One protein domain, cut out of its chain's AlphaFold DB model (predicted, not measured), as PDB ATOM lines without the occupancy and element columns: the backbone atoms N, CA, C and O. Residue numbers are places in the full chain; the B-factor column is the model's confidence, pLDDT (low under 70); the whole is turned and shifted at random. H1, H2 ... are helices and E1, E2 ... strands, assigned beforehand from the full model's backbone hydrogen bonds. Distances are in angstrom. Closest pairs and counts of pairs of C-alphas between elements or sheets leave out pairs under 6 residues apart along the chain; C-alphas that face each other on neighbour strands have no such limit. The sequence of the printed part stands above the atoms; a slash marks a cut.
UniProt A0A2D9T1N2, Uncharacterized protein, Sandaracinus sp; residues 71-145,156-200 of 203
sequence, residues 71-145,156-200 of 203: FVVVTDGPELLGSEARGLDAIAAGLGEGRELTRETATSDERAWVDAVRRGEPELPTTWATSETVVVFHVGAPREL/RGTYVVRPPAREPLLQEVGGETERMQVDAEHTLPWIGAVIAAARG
ATOM      1  N   PHE A  71       0.358 -18.254 -49.123       93.38
ATOM      2  CA  PHE A  71       1.081 -18.280 -47.860       93.38
ATOM      3  C   PHE A  71       1.285 -16.851 -47.363       93.38
ATOM      4  O   PHE A  71       2.087 -16.100 -47.921       93.38
ATOM      5  N   VAL A  72       0.552 -16.481 -46.316       95.06
ATOM      6  CA  VAL A  72       0.509 -15.121 -45.773       95.06
ATOM      7  C   VAL A  72       1.260 -15.071 -44.451       95.06
ATOM      8  O   VAL A  72       0.967 -15.833 -43.529       95.06
ATOM      9  N   VAL A  73       2.207 -14.142 -44.327       94.62
ATOM     10  CA  VAL A  73       2.939 -13.908 -43.075       94.62
ATOM     11  C   VAL A  73       2.497 -12.599 -42.432       94.62
ATOM     12  O   VAL A  73       2.767 -11.511 -42.939       94.62
ATOM     13  N   VAL A  74       1.865 -12.706 -41.270       94.25
ATOM     14  CA  VAL A  74       1.462 -11.594 -40.409       94.25
ATOM     15  C   VAL A  74       2.526 -11.409 -39.326       94.25
ATOM     16  O   VAL A  74       2.849 -12.358 -38.622       94.25
ATOM     17  N   THR A  75       3.065 -10.201 -39.159       92.19
ATOM     18  CA  THR A  75       4.101  -9.896 -38.148       92.19
ATOM     19  C   THR A  75       3.677  -8.747 -37.239       92.19
ATOM     20  O   THR A  75       3.349  -7.676 -37.740       92.19
ATOM     21  N   ASP A  76       3.739  -8.917 -35.917       89.94
ATOM     22  CA  ASP A  76       3.513  -7.809 -34.964       89.94
ATOM     23  C   ASP A  76       4.694  -6.820 -34.918       89.94
ATOM     24  O   ASP A  76       4.568  -5.708 -34.411       89.94
ATOM     25  N   GLY A  77       5.868  -7.242 -35.398       86.12
ATOM     26  CA  GLY A  77       7.083  -6.431 -35.443       86.12
ATOM     27  C   GLY A  77       7.338  -5.800 -36.816       86.12
ATOM     28  O   GLY A  77       6.739  -6.220 -37.809       86.12
ATOM     29  N   PRO A  78       8.277  -4.835 -36.892       83.81
ATOM     30  CA  PRO A  78       8.637  -4.165 -38.144       83.81
ATOM     31  C   PRO A  78       9.288  -5.112 -39.161       83.81
ATOM     32  O   PRO A  78       9.199  -4.884 -40.361       83.81
ATOM     33  N   GLU A  79       9.934  -6.177 -38.687       86.38
ATOM     34  CA  GLU A  79      10.621  -7.155 -39.523       86.38
ATOM     35  C   GLU A  79      10.692  -8.516 -38.824       86.38
ATOM     36  O   GLU A  79      10.664  -8.606 -37.591       86.38
ATOM     37  N   LEU A  80      10.847  -9.561 -39.636       87.31
ATOM     38  CA  LEU A  80      11.192 -10.903 -39.181       87.31
ATOM     39  C   LEU A  80      12.693 -10.991 -38.910       87.31
ATOM     40  O   LEU A  80      13.512 -10.424 -39.636       87.31
ATOM     41  N   LEU A  81      13.080 -11.776 -37.912       88.38
ATOM     42  CA  LEU A  81      14.475 -12.163 -37.746       88.38
ATOM     43  C   LEU A  81      14.887 -13.148 -38.846       88.38
ATOM     44  O   LEU A  81      14.087 -13.951 -39.328       88.38
ATOM     45  N   GLY A  82      16.177 -13.166 -39.187       86.38
ATOM     46  CA  GLY A  82      16.694 -14.039 -40.248       86.38
ATOM     47  C   GLY A  82      16.421 -15.534 -40.028       86.38
ATOM     48  O   GLY A  82      16.280 -16.276 -40.994       86.38
ATOM     49  N   SER A  83      16.314 -15.995 -38.777       80.62
ATOM     50  CA  SER A  83      15.912 -17.377 -38.476       80.62
ATOM     51  C   SER A  83      14.428 -17.642 -38.752       80.62
ATOM     52  O   SER A  83      14.097 -18.702 -39.268       80.62
ATOM     53  N   GLU A  84      13.546 -16.683 -38.451       84.50
ATOM     54  CA  GLU A  84      12.100 -16.796 -38.699       84.50
ATOM     55  C   GLU A  84      11.820 -16.788 -40.200       84.50
ATOM     56  O   GLU A  84      11.098 -17.649 -40.695       84.50
ATOM     57  N   ALA A  85      12.458 -15.869 -40.931       87.62
ATOM     58  CA  ALA A  85      12.351 -15.790 -42.382       87.62
ATOM     59  C   ALA A  85      12.737 -17.121 -43.046       87.62
ATOM     60  O   ALA A  85      11.939 -17.671 -43.795       87.62
ATOM     61  N   ARG A  86      13.897 -17.693 -42.680       85.56
ATOM     62  CA  ARG A  86      14.364 -18.987 -43.215       85.56
ATOM     63  C   ARG A  86      13.427 -20.145 -42.886       85.56
ATOM     64  O   ARG A  86      13.205 -21.006 -43.731       85.56
ATOM     65  N   GLY A  87      12.892 -20.186 -41.667       83.44
ATOM     66  CA  GLY A  87      11.933 -21.215 -41.276       83.44
ATOM     67  C   GLY A  87      10.641 -21.128 -42.090       83.44
ATOM     68  O   GLY A  87      10.172 -22.132 -42.620       83.44
ATOM     69  N   LEU A  88      10.112 -19.916 -42.269       86.94
ATOM     70  CA  LEU A  88       8.929 -19.667 -43.096       86.94
ATOM     71  C   LEU A  88       9.186 -19.936 -44.585       86.94
ATOM     72  O   LEU A  88       8.294 -20.440 -45.260       86.94
ATOM     73  N   ASP A  89      10.388 -19.648 -45.092       87.94
ATOM     74  CA  ASP A  89      10.799 -19.994 -46.459       87.94
ATOM     75  C   ASP A  89      10.782 -21.512 -46.672       87.94
ATOM     76  O   ASP A  89      10.268 -21.989 -47.683       87.94
ATOM     77  N   ALA A  90      11.300 -22.280 -45.710       83.31
ATOM     78  CA  ALA A  90      11.305 -23.739 -45.778       83.31
ATOM     79  C   ALA A  90       9.882 -24.324 -45.743       83.31
ATOM     80  O   ALA A  90       9.577 -25.247 -46.498       83.31
ATOM     81  N   ILE A  91       8.992 -23.761 -44.914       84.12
ATOM     82  CA  ILE A  91       7.574 -24.154 -44.871       84.12
ATOM     83  C   ILE A  91       6.891 -23.844 -46.203       84.12
ATOM     84  O   ILE A  91       6.204 -24.702 -46.755       84.12
ATOM     85  N   ALA A  92       7.093 -22.633 -46.729       87.69
ATOM     86  CA  ALA A  92       6.546 -22.225 -48.015       87.69
ATOM     87  C   ALA A  92       7.018 -23.174 -49.127       87.69
ATOM     88  O   ALA A  92       6.192 -23.705 -49.860       87.69
ATOM     89  N   ALA A  93       8.317 -23.480 -49.191       84.12
ATOM     90  CA  ALA A  93       8.855 -24.431 -50.161       84.12
ATOM     91  C   ALA A  93       8.171 -25.808 -50.076       84.12
ATOM     92  O   ALA A  93       7.755 -26.338 -51.103       84.12
ATOM     93  N   GLY A  94       7.974 -26.347 -48.866       82.38
ATOM     94  CA  GLY A  94       7.281 -27.626 -48.670       82.38
ATOM     95  C   GLY A  94       5.791 -27.599 -49.039       82.38
ATOM     96  O   GLY A  94       5.257 -28.593 -49.530       82.38
ATOM     97  N   LEU A  95       5.109 -26.466 -48.844       83.12
ATOM     98  CA  LEU A  95       3.712 -26.281 -49.260       83.12
ATOM     99  C   LEU A  95       3.563 -26.143 -50.781       83.12
ATOM    100  O   LEU A  95       2.550 -26.571 -51.335       83.12
ATOM    101  N   GLY A  96       4.556 -25.544 -51.441       84.50
ATOM    102  CA  GLY A  96       4.570 -25.322 -52.887       84.50
ATOM    103  C   GLY A  96       4.908 -26.559 -53.718       84.50
ATOM    104  O   GLY A  96       4.747 -26.529 -54.936       84.50
ATOM    105  N   GLU A  97       5.352 -27.661 -53.108       81.94
ATOM    106  CA  GLU A  97       5.619 -28.898 -53.848       81.94
ATOM    107  C   GLU A  97       4.343 -29.418 -54.536       81.94
ATOM    108  O   GLU A  97       3.426 -29.945 -53.900       81.94
ATOM    109  N   GLY A  98       4.294 -29.275 -55.865       78.25
ATOM    110  CA  GLY A  98       3.175 -29.719 -56.700       78.25
ATOM    111  C   GLY A  98       1.974 -28.766 -56.746       78.25
ATOM    112  O   GLY A  98       0.906 -29.189 -57.189       78.25
ATOM    113  N   ARG A  99       2.121 -27.511 -56.297       81.31
ATOM    114  CA  ARG A  99       1.064 -26.483 -56.298       81.31
ATOM    115  C   ARG A  99       1.603 -25.120 -56.727       81.31
ATOM    116  O   ARG A  99       2.795 -24.849 -56.611       81.31
ATOM    117  N   GLU A 100       0.719 -24.253 -57.205       87.38
ATOM    118  CA  GLU A 100       1.066 -22.852 -57.442       87.38
ATOM    119  C   GLU A 100       1.017 -22.111 -56.106       87.38
ATOM    120  O   GLU A 100      -0.041 -22.023 -55.483       87.38
ATOM    121  N   LEU A 101       2.172 -21.628 -55.643       90.75
ATOM    122  CA  LEU A 101       2.313 -20.980 -54.345       90.75
ATOM    123  C   LEU A 101       2.624 -19.495 -54.491       90.75
ATOM    124  O   LEU A 101       3.675 -19.127 -55.018       90.75
ATOM    125  N   THR A 102       1.790 -18.662 -53.879       92.69
ATOM    126  CA  THR A 102       2.055 -17.231 -53.722       92.69
ATOM    127  C   THR A 102       2.393 -16.931 -52.269       92.69
ATOM    128  O   THR A 102       1.563 -17.126 -51.382       92.69
ATOM    129  N   ARG A 103       3.617 -16.459 -52.011       92.56
ATOM    130  CA  ARG A 103       4.064 -16.044 -50.674       92.56
ATOM    131  C   ARG A 103       4.065 -14.527 -50.545       92.56
ATOM    132  O   ARG A 103       4.723 -13.846 -51.326       92.56
ATOM    133  N   GLU A 104       3.401 -14.025 -49.512       92.25
ATOM    134  CA  GLU A 104       3.207 -12.593 -49.286       92.25
ATOM    135  C   GLU A 104       3.371 -12.224 -47.803       92.25
ATOM    136  O   GLU A 104       3.104 -13.016 -46.892       92.25
ATOM    137  N   THR A 105       3.807 -10.989 -47.562       92.06
ATOM    138  CA  THR A 105       3.709 -10.358 -46.242       92.06
ATOM    139  C   THR A 105       2.344  -9.699 -46.129       92.06
ATOM    140  O   THR A 105       1.917  -9.007 -47.050       92.06
ATOM    141  N   ALA A 106       1.689  -9.876 -44.985       91.88
ATOM    142  CA  ALA A 106       0.321  -9.439 -44.781       91.88
ATOM    143  C   ALA A 106       0.135  -7.923 -44.927       91.88
ATOM    144  O   ALA A 106       0.816  -7.117 -44.269       91.88
ATOM    145  N   THR A 107      -0.867  -7.570 -45.719       91.69
ATOM    146  CA  THR A 107      -1.490  -6.248 -45.803       91.69
ATOM    147  C   THR A 107      -2.263  -5.908 -44.522       91.69
ATOM    148  O   THR A 107      -2.426  -6.735 -43.620       91.69
ATOM    149  N   SER A 108      -2.745  -4.666 -44.416       89.25
ATOM    150  CA  SER A 108      -3.571  -4.223 -43.283       89.25
ATOM    151  C   SER A 108      -4.870  -5.022 -43.140       89.25
ATOM    152  O   SER A 108      -5.293  -5.285 -42.018       89.25
ATOM    153  N   ASP A 109      -5.469  -5.434 -44.257       90.25
ATOM    154  CA  ASP A 109      -6.724  -6.194 -44.282       90.25
ATOM    155  C   ASP A 109      -6.523  -7.618 -43.733       90.25
ATOM    156  O   ASP A 109      -7.223  -8.083 -42.838       90.25
ATOM    157  N   GLU A 110      -5.447  -8.280 -44.158       92.31
ATOM    158  CA  GLU A 110      -5.089  -9.627 -43.698       92.31
ATOM    159  C   GLU A 110      -4.682  -9.654 -42.217       92.31
ATOM    160  O   GLU A 110      -4.932 -10.634 -41.511       92.31
ATOM    161  N   ARG A 111      -4.091  -8.563 -41.713       91.69
ATOM    162  CA  ARG A 111      -3.853  -8.370 -40.272       91.69
ATOM    163  C   ARG A 111      -5.170  -8.256 -39.509       91.69
ATOM    164  O   ARG A 111      -5.344  -8.940 -38.502       91.69
ATOM    165  N   ALA A 112      -6.098  -7.437 -40.008       91.00
ATOM    166  CA  ALA A 112      -7.410  -7.260 -39.395       91.00
ATOM    167  C   ALA A 112      -8.202  -8.576 -39.346       91.00
ATOM    168  O   ALA A 112      -8.883  -8.832 -38.349       91.00
ATOM    169  N   TRP A 113      -8.051  -9.441 -40.356       93.38
ATOM    170  CA  TRP A 113      -8.640 -10.779 -40.354       93.38
ATOM    171  C   TRP A 113      -8.156 -11.639 -39.181       93.38
ATOM    172  O   TRP A 113      -8.981 -12.243 -38.500       93.38
ATOM    173  N   VAL A 114      -6.850 -11.666 -38.874       90.44
ATOM    174  CA  VAL A 114      -6.327 -12.436 -37.722       90.44
ATOM    175  C   VAL A 114      -6.952 -11.964 -36.409       90.44
ATOM    176  O   VAL A 114      -7.338 -12.779 -35.565       90.44
ATOM    177  N   ASP A 115      -7.103 -10.651 -36.235       90.25
ATOM    178  CA  ASP A 115      -7.766 -10.099 -35.055       90.25
ATOM    179  C   ASP A 115      -9.268 -10.424 -35.034       90.25
ATOM    180  O   ASP A 115      -9.835 -10.676 -33.969       90.25
ATOM    181  N   ALA A 116      -9.919 -10.451 -36.196       90.00
ATOM    182  CA  ALA A 116     -11.327 -10.801 -36.341       90.00
ATOM    183  C   ALA A 116     -11.597 -12.283 -36.026       90.00
ATOM    184  O   ALA A 116     -12.543 -12.588 -35.301       90.00
ATOM    185  N   VAL A 117     -10.711 -13.194 -36.451       89.12
ATOM    186  CA  VAL A 117     -10.739 -14.617 -36.062       89.12
ATOM    187  C   VAL A 117     -10.698 -14.762 -34.543       89.12
ATOM    188  O   VAL A 117     -11.477 -15.521 -33.972       89.12
ATOM    189  N   ARG A 118      -9.839 -14.000 -33.854       85.12
ATOM    190  CA  ARG A 118      -9.746 -14.027 -32.381       85.12
ATOM    191  C   ARG A 118     -11.004 -13.516 -31.683       85.12
ATOM    192  O   ARG A 118     -11.287 -13.945 -30.569       85.12
ATOM    193  N   ARG A 119     -11.740 -12.605 -32.323       87.00
ATOM    194  CA  ARG A 119     -13.033 -12.098 -31.839       87.00
ATOM    195  C   ARG A 119     -14.217 -12.993 -32.222       87.00
ATOM    196  O   ARG A 119     -15.311 -12.755 -31.726       87.00
ATOM    197  N   GLY A 120     -14.004 -14.017 -33.053       85.94
ATOM    198  CA  GLY A 120     -15.056 -14.912 -33.537       85.94
ATOM    199  C   GLY A 120     -15.890 -14.340 -34.687       85.94
ATOM    200  O   GLY A 120     -16.961 -14.861 -34.972       85.94
ATOM    201  N   GLU A 121     -15.413 -13.287 -35.354       88.94
ATOM    202  CA  GLU A 121     -16.136 -12.594 -36.430       88.94
ATOM    203  C   GLU A 121     -15.265 -12.450 -37.696       88.94
ATOM    204  O   GLU A 121     -15.026 -11.331 -38.148       88.94
ATOM    205  N   PRO A 122     -14.717 -13.541 -38.268       88.25
ATOM    206  CA  PRO A 122     -13.793 -13.437 -39.392       88.25
ATOM    207  C   PRO A 122     -14.482 -12.958 -40.680       88.25
ATOM    208  O   PRO A 122     -15.491 -13.514 -41.118       88.25
ATOM    209  N   GLU A 123     -13.874 -11.972 -41.340       89.25
ATOM    210  CA  GLU A 123     -14.271 -11.492 -42.666       89.25
ATOM    211  C   GLU A 123     -13.135 -11.700 -43.668       89.25
ATOM    212  O   GLU A 123     -12.056 -11.143 -43.505       89.25
ATOM    213  N   LEU A 124     -13.361 -12.530 -44.691       89.06
ATOM    214  CA  LEU A 124     -12.315 -12.889 -45.648       89.06
ATOM    215  C   LEU A 124     -11.797 -11.665 -46.414       89.06
ATOM    216  O   LEU A 124     -12.596 -11.010 -47.089       89.06
ATOM    217  N   PRO A 125     -10.471 -11.442 -46.432       91.75
ATOM    218  CA  PRO A 125      -9.850 -10.513 -47.360       91.75
ATOM    219  C   PRO A 125     -10.239 -10.842 -48.802       91.75
ATOM    220  O   PRO A 125     -10.180 -11.995 -49.241       91.75
ATOM    221  N   THR A 126     -10.606  -9.818 -49.567       88.88
ATOM    222  CA  THR A 126     -11.052  -9.981 -50.965       88.88
ATOM    223  C   THR A 126      -9.989 -10.630 -51.849       88.88
ATOM    224  O   THR A 126     -10.310 -11.392 -52.761       88.88
ATOM    225  N   THR A 127      -8.712 -10.398 -51.538       88.56
ATOM    226  CA  THR A 127      -7.569 -10.991 -52.238       88.56
ATOM    227  C   THR A 127      -7.562 -12.514 -52.158       88.56
ATOM    228  O   THR A 127      -7.024 -13.160 -53.057       88.56
ATOM    229  N   TRP A 128      -8.164 -13.108 -51.124       90.38
ATOM    230  CA  TRP A 128      -8.164 -14.552 -50.895       90.38
ATOM    231  C   TRP A 128      -9.231 -15.288 -51.699       90.38
ATOM    232  O   TRP A 128      -9.117 -16.496 -51.868       90.38
ATOM    233  N   ALA A 129     -10.231 -14.588 -52.242       86.00
ATOM    234  CA  ALA A 129     -11.374 -15.208 -52.915       86.00
ATOM    235  C   ALA A 129     -10.985 -16.136 -54.085       86.00
ATOM    236  O   ALA A 129     -11.677 -17.113 -54.353       86.00
ATOM    237  N   THR A 130      -9.865 -15.864 -54.762       85.88
ATOM    238  CA  THR A 130      -9.365 -16.665 -55.893       85.88
ATOM    239  C   THR A 130      -8.511 -17.866 -55.483       85.88
ATOM    240  O   THR A 130      -8.204 -18.702 -56.331       85.88
ATOM    241  N   SER A 131      -8.099 -17.958 -54.216       87.19
ATOM    242  CA  SER A 131      -7.181 -18.992 -53.726       87.19
ATOM    243  C   SER A 131      -7.946 -20.229 -53.252       87.19
ATOM    244  O   SER A 131      -8.898 -20.102 -52.488       87.19
ATOM    245  N   GLU A 132      -7.512 -21.435 -53.637       89.12
ATOM    246  CA  GLU A 132      -8.090 -22.685 -53.102       89.12
ATOM    247  C   GLU A 132      -7.826 -22.822 -51.606       89.12
ATOM    248  O   GLU A 132      -8.684 -23.263 -50.841       89.12
ATOM    249  N   THR A 133      -6.619 -22.477 -51.174       90.00
ATOM    250  CA  THR A 133      -6.234 -22.550 -49.767       90.00
ATOM    251  C   THR A 133      -5.346 -21.375 -49.406       90.00
ATOM    252  O   THR A 133      -4.419 -21.030 -50.139       90.00
ATOM    253  N   VAL A 134      -5.604 -20.794 -48.238       91.69
ATOM    254  CA  VAL A 134      -4.766 -19.762 -47.636       91.69
ATOM    255  C   VAL A 134      -4.209 -20.290 -46.323       91.69
ATOM    256  O   VAL A 134      -4.956 -20.725 -45.448       91.69
ATOM    257  N   VAL A 135      -2.889 -20.252 -46.192       91.94
ATOM    258  CA  VAL A 135      -2.166 -20.587 -44.968       91.94
ATOM    259  C   VAL A 135      -1.608 -19.297 -44.388       91.94
ATOM    260  O   VAL A 135      -0.825 -18.608 -45.042       91.94
ATOM    261  N   VAL A 136      -2.006 -18.967 -43.164       92.94
ATOM    262  CA  VAL A 136      -1.616 -17.734 -42.477       92.94
ATOM    263  C   VAL A 136      -0.728 -18.072 -41.290       92.94
ATOM    264  O   VAL A 136      -1.096 -18.877 -40.436       92.94
ATOM    265  N   PHE A 137       0.420 -17.408 -41.214       92.31
ATOM    266  CA  PHE A 137       1.335 -17.462 -40.083       92.31
ATOM    267  C   PHE A 137       1.366 -16.130 -39.363       92.31
ATOM    268  O   PHE A 137       1.823 -15.137 -39.924       92.31
ATOM    269  N   HIS A 138       0.934 -16.115 -38.106       91.81
ATOM    270  CA  HIS A 138       1.070 -14.957 -37.238       91.81
ATOM    271  C   HIS A 138       2.326 -15.080 -36.382       91.81
ATOM    272  O   HIS A 138       2.435 -15.976 -35.550       91.81
ATOM    273  N   VAL A 139       3.277 -14.172 -36.578       90.00
ATOM    274  CA  VAL A 139       4.559 -14.106 -35.876       90.00
ATOM    275  C   VAL A 139       4.563 -12.908 -34.932       90.00
ATOM    276  O   VAL A 139       4.244 -11.781 -35.314       90.00
ATOM    277  N   GLY A 140       4.938 -13.157 -33.680       88.88
ATOM    278  CA  GLY A 140       5.036 -12.115 -32.668       88.88
ATOM    279  C   GLY A 140       6.240 -11.203 -32.888       88.88
ATOM    280  O   GLY A 140       7.238 -11.592 -33.490       88.88
ATOM    281  N   ALA A 141       6.182 -10.000 -32.321       89.44
ATOM    282  CA  ALA A 141       7.270  -9.040 -32.430       89.44
ATOM    283  C   ALA A 141       8.558  -9.587 -31.779       89.44
ATOM    284  O   ALA A 141       8.494 -10.139 -30.666       89.44
ATOM    285  N   PRO A 142       9.731  -9.406 -32.417       87.00
ATOM    286  CA  PRO A 142      11.009  -9.723 -31.800       87.00
ATOM    287  C   PRO A 142      11.179  -8.976 -30.477       87.00
ATOM    288  O   PRO A 142      10.789  -7.817 -30.346       87.00
ATOM    289  N   ARG A 143      11.803  -9.628 -29.495       87.25
ATOM    290  CA  ARG A 143      12.050  -9.045 -28.169       87.25
ATOM    291  C   ARG A 143      13.540  -8.860 -27.952       87.25
ATOM    292  O   ARG A 143      14.334  -9.721 -28.327       87.25
ATOM    293  N   GLU A 144      13.919  -7.762 -27.319       89.31
ATOM    294  CA  GLU A 144      15.306  -7.518 -26.941       89.31
ATOM    295  C   GLU A 144      15.579  -8.066 -25.538       89.31
ATOM    296  O   GLU A 144      14.844  -7.809 -24.581       89.31
ATOM    297  N   LEU A 145      16.625  -8.878 -25.415       87.31
ATOM    298  CA  LEU A 145      17.103  -9.367 -24.129       87.31
ATOM    299  C   LEU A 145      17.942  -8.295 -23.432       87.31
ATOM    300  O   LEU A 145      18.538  -7.441 -24.076       87.31
ATOM    301  N   ARG A 156       2.639 -17.010 -33.042       85.19
ATOM    302  CA  ARG A 156       1.465 -16.690 -32.221       85.19
ATOM    303  C   ARG A 156       0.220 -17.413 -32.698       85.19
ATOM    304  O   ARG A 156      -0.690 -17.640 -31.906       85.19
ATOM    305  N   GLY A 157       0.181 -17.777 -33.969       87.12
ATOM    306  CA  GLY A 157      -0.849 -18.654 -34.479       87.12
ATOM    307  C   GLY A 157      -0.615 -19.067 -35.918       87.12
ATOM    308  O   GLY A 157       0.079 -18.381 -36.673       87.12
ATOM    309  N   THR A 158      -1.234 -20.181 -36.273       89.06
ATOM    310  CA  THR A 158      -1.268 -20.715 -37.626       89.06
ATOM    311  C   THR A 158      -2.710 -21.010 -37.990       89.06
ATOM    312  O   THR A 158      -3.449 -21.621 -37.214       89.06
ATOM    313  N   TYR A 159      -3.100 -20.566 -39.179       89.19
ATOM    314  CA  TYR A 159      -4.460 -20.693 -39.670       89.19
ATOM    315  C   TYR A 159      -4.454 -21.287 -41.073       89.19
ATOM    316  O   TYR A 159      -3.641 -20.895 -41.909       89.19
ATOM    317  N   VAL A 160      -5.376 -22.208 -41.343       90.25
ATOM    318  CA  VAL A 160      -5.633 -22.722 -42.693       90.25
ATOM    319  C   VAL A 160      -7.075 -22.427 -43.045       90.25
ATOM    320  O   VAL A 160      -7.983 -22.818 -42.315       90.25
ATOM    321  N   VAL A 161      -7.289 -21.750 -44.164       90.69
ATOM    322  CA  VAL A 161      -8.601 -21.300 -44.623       90.69
ATOM    323  C   VAL A 161      -8.827 -21.799 -46.040       90.69
ATOM    324  O   VAL A 161      -7.907 -21.792 -46.861       90.69
ATOM    325  N   ARG A 162     -10.061 -22.207 -46.341       89.69
ATOM    326  CA  ARG A 162     -10.502 -22.527 -47.702       89.69
ATOM    327  C   ARG A 162     -11.618 -21.588 -48.126       89.69
ATOM    328  O   ARG A 162     -12.780 -21.856 -47.816       89.69
ATOM    329  N   PRO A 163     -11.289 -20.495 -48.826       89.06
ATOM    330  CA  PRO A 163     -12.292 -19.638 -49.434       89.06
ATOM    331  C   PRO A 163     -13.297 -20.463 -50.267       89.06
ATOM    332  O   PRO A 163     -12.904 -21.426 -50.929       89.06
ATOM    333  N   PRO A 164     -14.603 -20.137 -50.221       87.31
ATOM    334  CA  PRO A 164     -15.205 -18.954 -49.598       87.31
ATOM    335  C   PRO A 164     -15.551 -19.117 -48.102       87.31
ATOM    336  O   PRO A 164     -16.224 -18.251 -47.539       87.31
ATOM    337  N   ALA A 165     -15.140 -20.206 -47.440       85.44
ATOM    338  CA  ALA A 165     -15.377 -20.374 -46.008       85.44
ATOM    339  C   ALA A 165     -14.584 -19.331 -45.211       85.44
ATOM    340  O   ALA A 165     -13.380 -19.170 -45.402       85.44
ATOM    341  N   ARG A 166     -15.280 -18.609 -44.327       84.00
ATOM    342  CA  ARG A 166     -14.696 -17.512 -43.539       84.00
ATOM    343  C   ARG A 166     -13.919 -17.997 -42.324       84.00
ATOM    344  O   ARG A 166     -12.976 -17.340 -41.891       84.00
ATOM    345  N   GLU A 167     -14.336 -19.132 -41.782       83.12
ATOM    346  CA  GLU A 167     -13.727 -19.739 -40.610       83.12
ATOM    347  C   GLU A 167     -12.503 -20.580 -41.003       83.12
ATOM    348  O   GLU A 167     -12.506 -21.233 -42.054       83.12
ATOM    349  N   PRO A 168     -11.444 -20.575 -40.178       85.00
ATOM    350  CA  PRO A 168     -10.295 -21.435 -40.399       85.00
ATOM    351  C   PRO A 168     -10.658 -22.905 -40.154       85.00
ATOM    352  O   PRO A 168     -11.253 -23.254 -39.139       85.00
ATOM    353  N   LEU A 169     -10.238 -23.781 -41.065       82.56
ATOM    354  CA  LEU A 169     -10.332 -25.239 -40.922       82.56
ATOM    355  C   LEU A 169      -9.370 -25.770 -39.862       82.56
ATOM    356  O   LEU A 169      -9.654 -26.745 -39.174       82.56
ATOM    357  N   LEU A 170      -8.211 -25.126 -39.758       80.81
ATOM    358  CA  LEU A 170      -7.223 -25.386 -38.728       80.81
ATOM    359  C   LEU A 170      -6.858 -24.061 -38.084       80.81
ATOM    360  O   LEU A 170      -6.517 -23.104 -38.781       80.81
ATOM    361  N   GLN A 171      -6.907 -24.038 -36.759       82.75
ATOM    362  CA  GLN A 171      -6.485 -22.916 -35.941       82.75
ATOM    363  C   GLN A 171      -5.635 -23.452 -34.792       82.75
ATOM    364  O   GLN A 171      -6.154 -24.022 -33.834       82.75
ATOM    365  N   GLU A 172      -4.329 -23.224 -34.871       80.44
ATOM    366  CA  GLU A 172      -3.431 -23.376 -33.730       80.44
ATOM    367  C   GLU A 172      -3.085 -21.991 -33.202       80.44
ATOM    368  O   GLU A 172      -2.552 -21.152 -33.924       80.44
ATOM    369  N   VAL A 173      -3.406 -21.733 -31.936       75.31
ATOM    370  CA  VAL A 173      -3.038 -20.489 -31.257       75.31
ATOM    371  C   VAL A 173      -1.890 -20.804 -30.312       75.31
ATOM    372  O   VAL A 173      -2.047 -21.593 -29.380       75.31
ATOM    373  N   GLY A 174      -0.737 -20.178 -30.545       61.44
ATOM    374  CA  GLY A 174       0.420 -20.295 -29.667       61.44
ATOM    375  C   GLY A 174       0.098 -19.670 -28.312       61.44
ATOM    376  O   GLY A 174      -0.004 -18.446 -28.195       61.44
ATOM    377  N   GLY A 175      -0.092 -20.504 -27.288       46.59
ATOM    378  CA  GLY A 175      -0.303 -20.043 -25.917       46.59
ATOM    379  C   GLY A 175       0.898 -19.246 -25.394       46.59
ATOM    380  O   GLY A 175       2.034 -19.464 -25.815       46.59
ATOM    381  N   GLU A 176       0.669 -18.339 -24.435       42.22
ATOM    382  CA  GLU A 176       1.704 -17.484 -23.811       42.22
ATOM    383  C   GLU A 176       2.915 -18.250 -23.240       42.22
ATOM    384  O   GLU A 176       3.966 -17.658 -22.979       42.22
ATOM    385  N   THR A 177       2.787 -19.565 -23.077       35.19
ATOM    386  CA  THR A 177       3.762 -20.441 -22.427       35.19
ATOM    387  C   THR A 177       4.584 -21.292 -23.391       35.19
ATOM    388  O   THR A 177       5.622 -21.814 -22.979       35.19
ATOM    389  N   GLU A 178       4.193 -21.418 -24.660       41.84
ATOM    390  CA  GLU A 178       4.903 -22.284 -25.601       41.84
ATOM    391  C   GLU A 178       5.784 -21.437 -26.513       41.84
ATOM    392  O   GLU A 178       5.361 -20.834 -27.496       41.84
ATOM    393  N   ARG A 179       7.056 -21.330 -26.116       45.41
ATOM    394  CA  ARG A 179       8.131 -20.726 -26.906       45.41
ATOM    395  C   ARG A 179       8.404 -21.608 -28.124       45.41
ATOM    396  O   ARG A 179       9.442 -22.259 -28.190       45.41
ATOM    397  N   MET A 180       7.479 -21.644 -29.073       47.31
ATOM    398  CA  MET A 180       7.695 -22.289 -30.357       47.31
ATOM    399  C   MET A 180       8.633 -21.394 -31.164       47.31
ATOM    400  O   MET A 180       8.230 -20.435 -31.825       47.31
ATOM    401  N   GLN A 181       9.931 -21.660 -31.024       50.94
ATOM    402  CA  GLN A 181      10.897 -21.198 -32.005       50.94
ATOM    403  C   GLN A 181      10.520 -21.844 -33.336       50.94
ATOM    404  O   GLN A 181      10.215 -23.035 -33.371       50.94
ATOM    405  N   VAL A 182      10.555 -21.067 -34.419       50.38
ATOM    406  CA  VAL A 182      10.503 -21.610 -35.782       50.38
ATOM    407  C   VAL A 182      11.838 -22.315 -36.044       50.38
ATOM    408  O   VAL A 182      12.713 -21.809 -36.739       50.38
ATOM    409  N   ASP A 183      12.036 -23.442 -35.374       47.50
ATOM    410  CA  ASP A 183      13.095 -24.404 -35.621       47.50
ATOM    411  C   ASP A 183      12.443 -25.582 -36.336       47.50
ATOM    412  O   ASP A 183      11.459 -26.136 -35.835       47.50
ATOM    413  N   ALA A 184      12.978 -25.952 -37.501       43.56
ATOM    414  CA  ALA A 184      12.502 -27.078 -38.292       43.56
ATOM    415  C   ALA A 184      12.206 -28.313 -37.419       43.56
ATOM    416  O   ALA A 184      11.147 -28.910 -37.570       43.56
ATOM    417  N   GLU A 185      13.033 -28.639 -36.423       38.53
ATOM    418  CA  GLU A 185      12.883 -29.853 -35.607       38.53
ATOM    419  C   GLU A 185      11.588 -29.906 -34.775       38.53
ATOM    420  O   GLU A 185      11.012 -30.981 -34.609       38.53
ATOM    421  N   HIS A 186      11.078 -28.762 -34.309       44.34
ATOM    422  CA  HIS A 186       9.812 -28.673 -33.556       44.34
ATOM    423  C   HIS A 186       8.630 -28.240 -34.433       44.34
ATOM    424  O   HIS A 186       7.473 -28.307 -34.020       44.34
ATOM    425  N   THR A 187       8.931 -27.805 -35.656       49.78
ATOM    426  CA  THR A 187       7.970 -27.283 -36.628       49.78
ATOM    427  C   THR A 187       7.358 -28.420 -37.472       49.78
ATOM    428  O   THR A 187       6.214 -28.363 -37.911       49.78
ATOM    429  N   LEU A 188       8.096 -29.521 -37.649       45.81
ATOM    430  CA  LEU A 188       7.761 -30.625 -38.561       45.81
ATOM    431  C   LEU A 188       6.478 -31.433 -38.257       45.81
ATOM    432  O   LEU A 188       5.797 -31.790 -39.223       45.81
ATOM    433  N   PRO A 189       6.094 -31.742 -36.999       51.78
ATOM    434  CA  PRO A 189       4.908 -32.568 -36.744       51.78
ATOM    435  C   PRO A 189       3.597 -31.869 -37.130       51.78
ATOM    436  O   PRO A 189       2.704 -32.499 -37.694       51.78
ATOM    437  N   TRP A 190       3.495 -30.563 -36.868       59.38
ATOM    438  CA  TRP A 190       2.298 -29.773 -37.154       59.38
ATOM    439  C   TRP A 190       2.303 -29.200 -38.576       59.38
ATOM    440  O   TRP A 190       1.234 -29.076 -39.168       59.38
ATOM    441  N   ILE A 191       3.476 -28.986 -39.199       61.06
ATOM    442  CA  ILE A 191       3.565 -28.774 -40.657       61.06
ATOM    443  C   ILE A 191       2.857 -29.915 -41.389       61.06
ATOM    444  O   ILE A 191       2.138 -29.662 -42.346       61.06
ATOM    445  N   GLY A 192       3.014 -31.164 -40.936       63.38
ATOM    446  CA  GLY A 192       2.299 -32.303 -41.512       63.38
ATOM    447  C   GLY A 192       0.777 -32.137 -41.460       63.38
ATOM    448  O   GLY A 192       0.108 -32.411 -42.454       63.38
ATOM    449  N   ALA A 193       0.240 -31.634 -40.347       64.50
ATOM    450  CA  ALA A 193      -1.184 -31.340 -40.193       64.50
ATOM    451  C   ALA A 193      -1.629 -30.144 -41.050       64.50
ATOM    452  O   ALA A 193      -2.671 -30.217 -41.690       64.50
ATOM    453  N   VAL A 194      -0.824 -29.081 -41.142       66.81
ATOM    454  CA  VAL A 194      -1.084 -27.920 -42.012       66.81
ATOM    455  C   VAL A 194      -1.055 -28.319 -43.485       66.81
ATOM    456  O   VAL A 194      -1.936 -27.924 -44.241       66.81
ATOM    457  N   ILE A 195      -0.088 -29.141 -43.895       67.56
ATOM    458  CA  ILE A 195       0.004 -29.692 -45.249       67.56
ATOM    459  C   ILE A 195      -1.192 -30.608 -45.526       67.56
ATOM    460  O   ILE A 195      -1.789 -30.499 -46.593       67.56
ATOM    461  N   ALA A 196      -1.565 -31.490 -44.594       70.06
ATOM    462  CA  ALA A 196      -2.723 -32.371 -44.752       70.06
ATOM    463  C   ALA A 196      -4.032 -31.571 -44.864       70.06
ATOM    464  O   ALA A 196      -4.793 -31.777 -45.808       70.06
ATOM    465  N   ALA A 197      -4.237 -30.589 -43.983       67.81
ATOM    466  CA  ALA A 197      -5.384 -29.685 -44.009       67.81
ATOM    467  C   ALA A 197      -5.427 -28.859 -45.303       67.81
ATOM    468  O   ALA A 197      -6.477 -28.744 -45.933       67.81
ATOM    469  N   ALA A 198      -4.281 -28.349 -45.762       65.94
ATOM    470  CA  ALA A 198      -4.185 -27.640 -47.033       65.94
ATOM    471  C   ALA A 198      -4.499 -28.557 -48.227       65.94
ATOM    472  O   ALA A 198      -5.174 -28.145 -49.169       65.94
ATOM    473  N   ARG A 199      -4.085 -29.829 -48.169       70.75
ATOM    474  CA  ARG A 199      -4.359 -30.841 -49.204       70.75
ATOM    475  C   ARG A 199      -5.777 -31.403 -49.159       70.75
ATOM    476  O   ARG A 199      -6.264 -31.859 -50.185       70.75
ATOM    477  N   GLY A 200      -6.469 -31.297 -48.028       64.44
ATOM    478  CA  GLY A 200      -7.829 -31.815 -47.847       64.44
ATOM    479  C   GLY A 200      -7.863 -33.285 -47.490       64.44
ATOM    480  O   GLY A 200      -8.903 -33.913 -47.647       64.44
TER     481      GLY A 200
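This is residues 71 to 145 and 156 to 200 of the 203 residues of an uncharacterized protein of Sandaracinus sp (UniProt A0A2D9T1N2). A twisted five-stranded sheet is the middle of three layers, with H1 and H4 along its strands on one face and H2 crossing the other; short H3 lies off the sheet just before E3. The printed part has 120 residues, with four named helices and five named strands in the order E1 H1 E2 H2 H3 E3 E4 E5 H4. The sheet is mixed, ordered E2 E1 E3 E4 E5; the class is mixed, and the whole is compact, with a radius of gyration of the C-alphas of 13.7 A and spans of 42 by 32 by 23 A.

Find C-alpha 71 at (1.081, -18.280, -47.860), where E1, residues 71 to 75, begins. Read on through H1, 82 to 96, 20.8 A; E2, 100 to 105; H2, 108 to 119; H3, 126 to 130; E3, 131 to 139, 21.9 A; E4, 156 to 161; and E5, 170 to 173. H4, 184 to 199, 20.4 A, ends at C-alpha 199, (-4.359, -30.841, -49.204), with a kink of 37 degrees near residue 191.

E1 is parallel to E2 (N 71 to O 102, 2.8 A) and E3 (N 72 to O 135, 2.8 A); E4 is antiparallel to E3 (N 136 to O 159, 2.8 A) and forms a hairpin with E5 (N 158 to O 172, 2.9 A). E1, H1, E2 make a strand-helix-strand unit, two parallel neighbours with a helix between; E2, H2 H3, E3 make a split one, with E1 between its strands; both crossovers are right-handed. H1 and H4 only just touch, with 3 pairs of C-alphas within 8 A, the closest Leu 95 and Ile 195 at 6.4 A. On the opposite face, H2 runs across the strands, 83 degrees to E1 on the local plane; its closest C-alphas to E1 are Arg 111 and Val 74, 6.2 A. Each O i to N i+4 pair is within hydrogen-bond range in H1 and H2, but 9 of 12 in H4 and 0 of 1 in H3, where 1 of 2 O i to N i+3 pairs is.

The farthest C-alphas, Leu 145 and Pro 164, are 42.2 A apart. Residues 146 to 155 are not printed; C-alphas 145 and 156 stand 19.1 A apart across this cut. Of the links printed whole, none is long. Look for pLDDT under 70 at residues 174 to 195, 197 to 198 and 200.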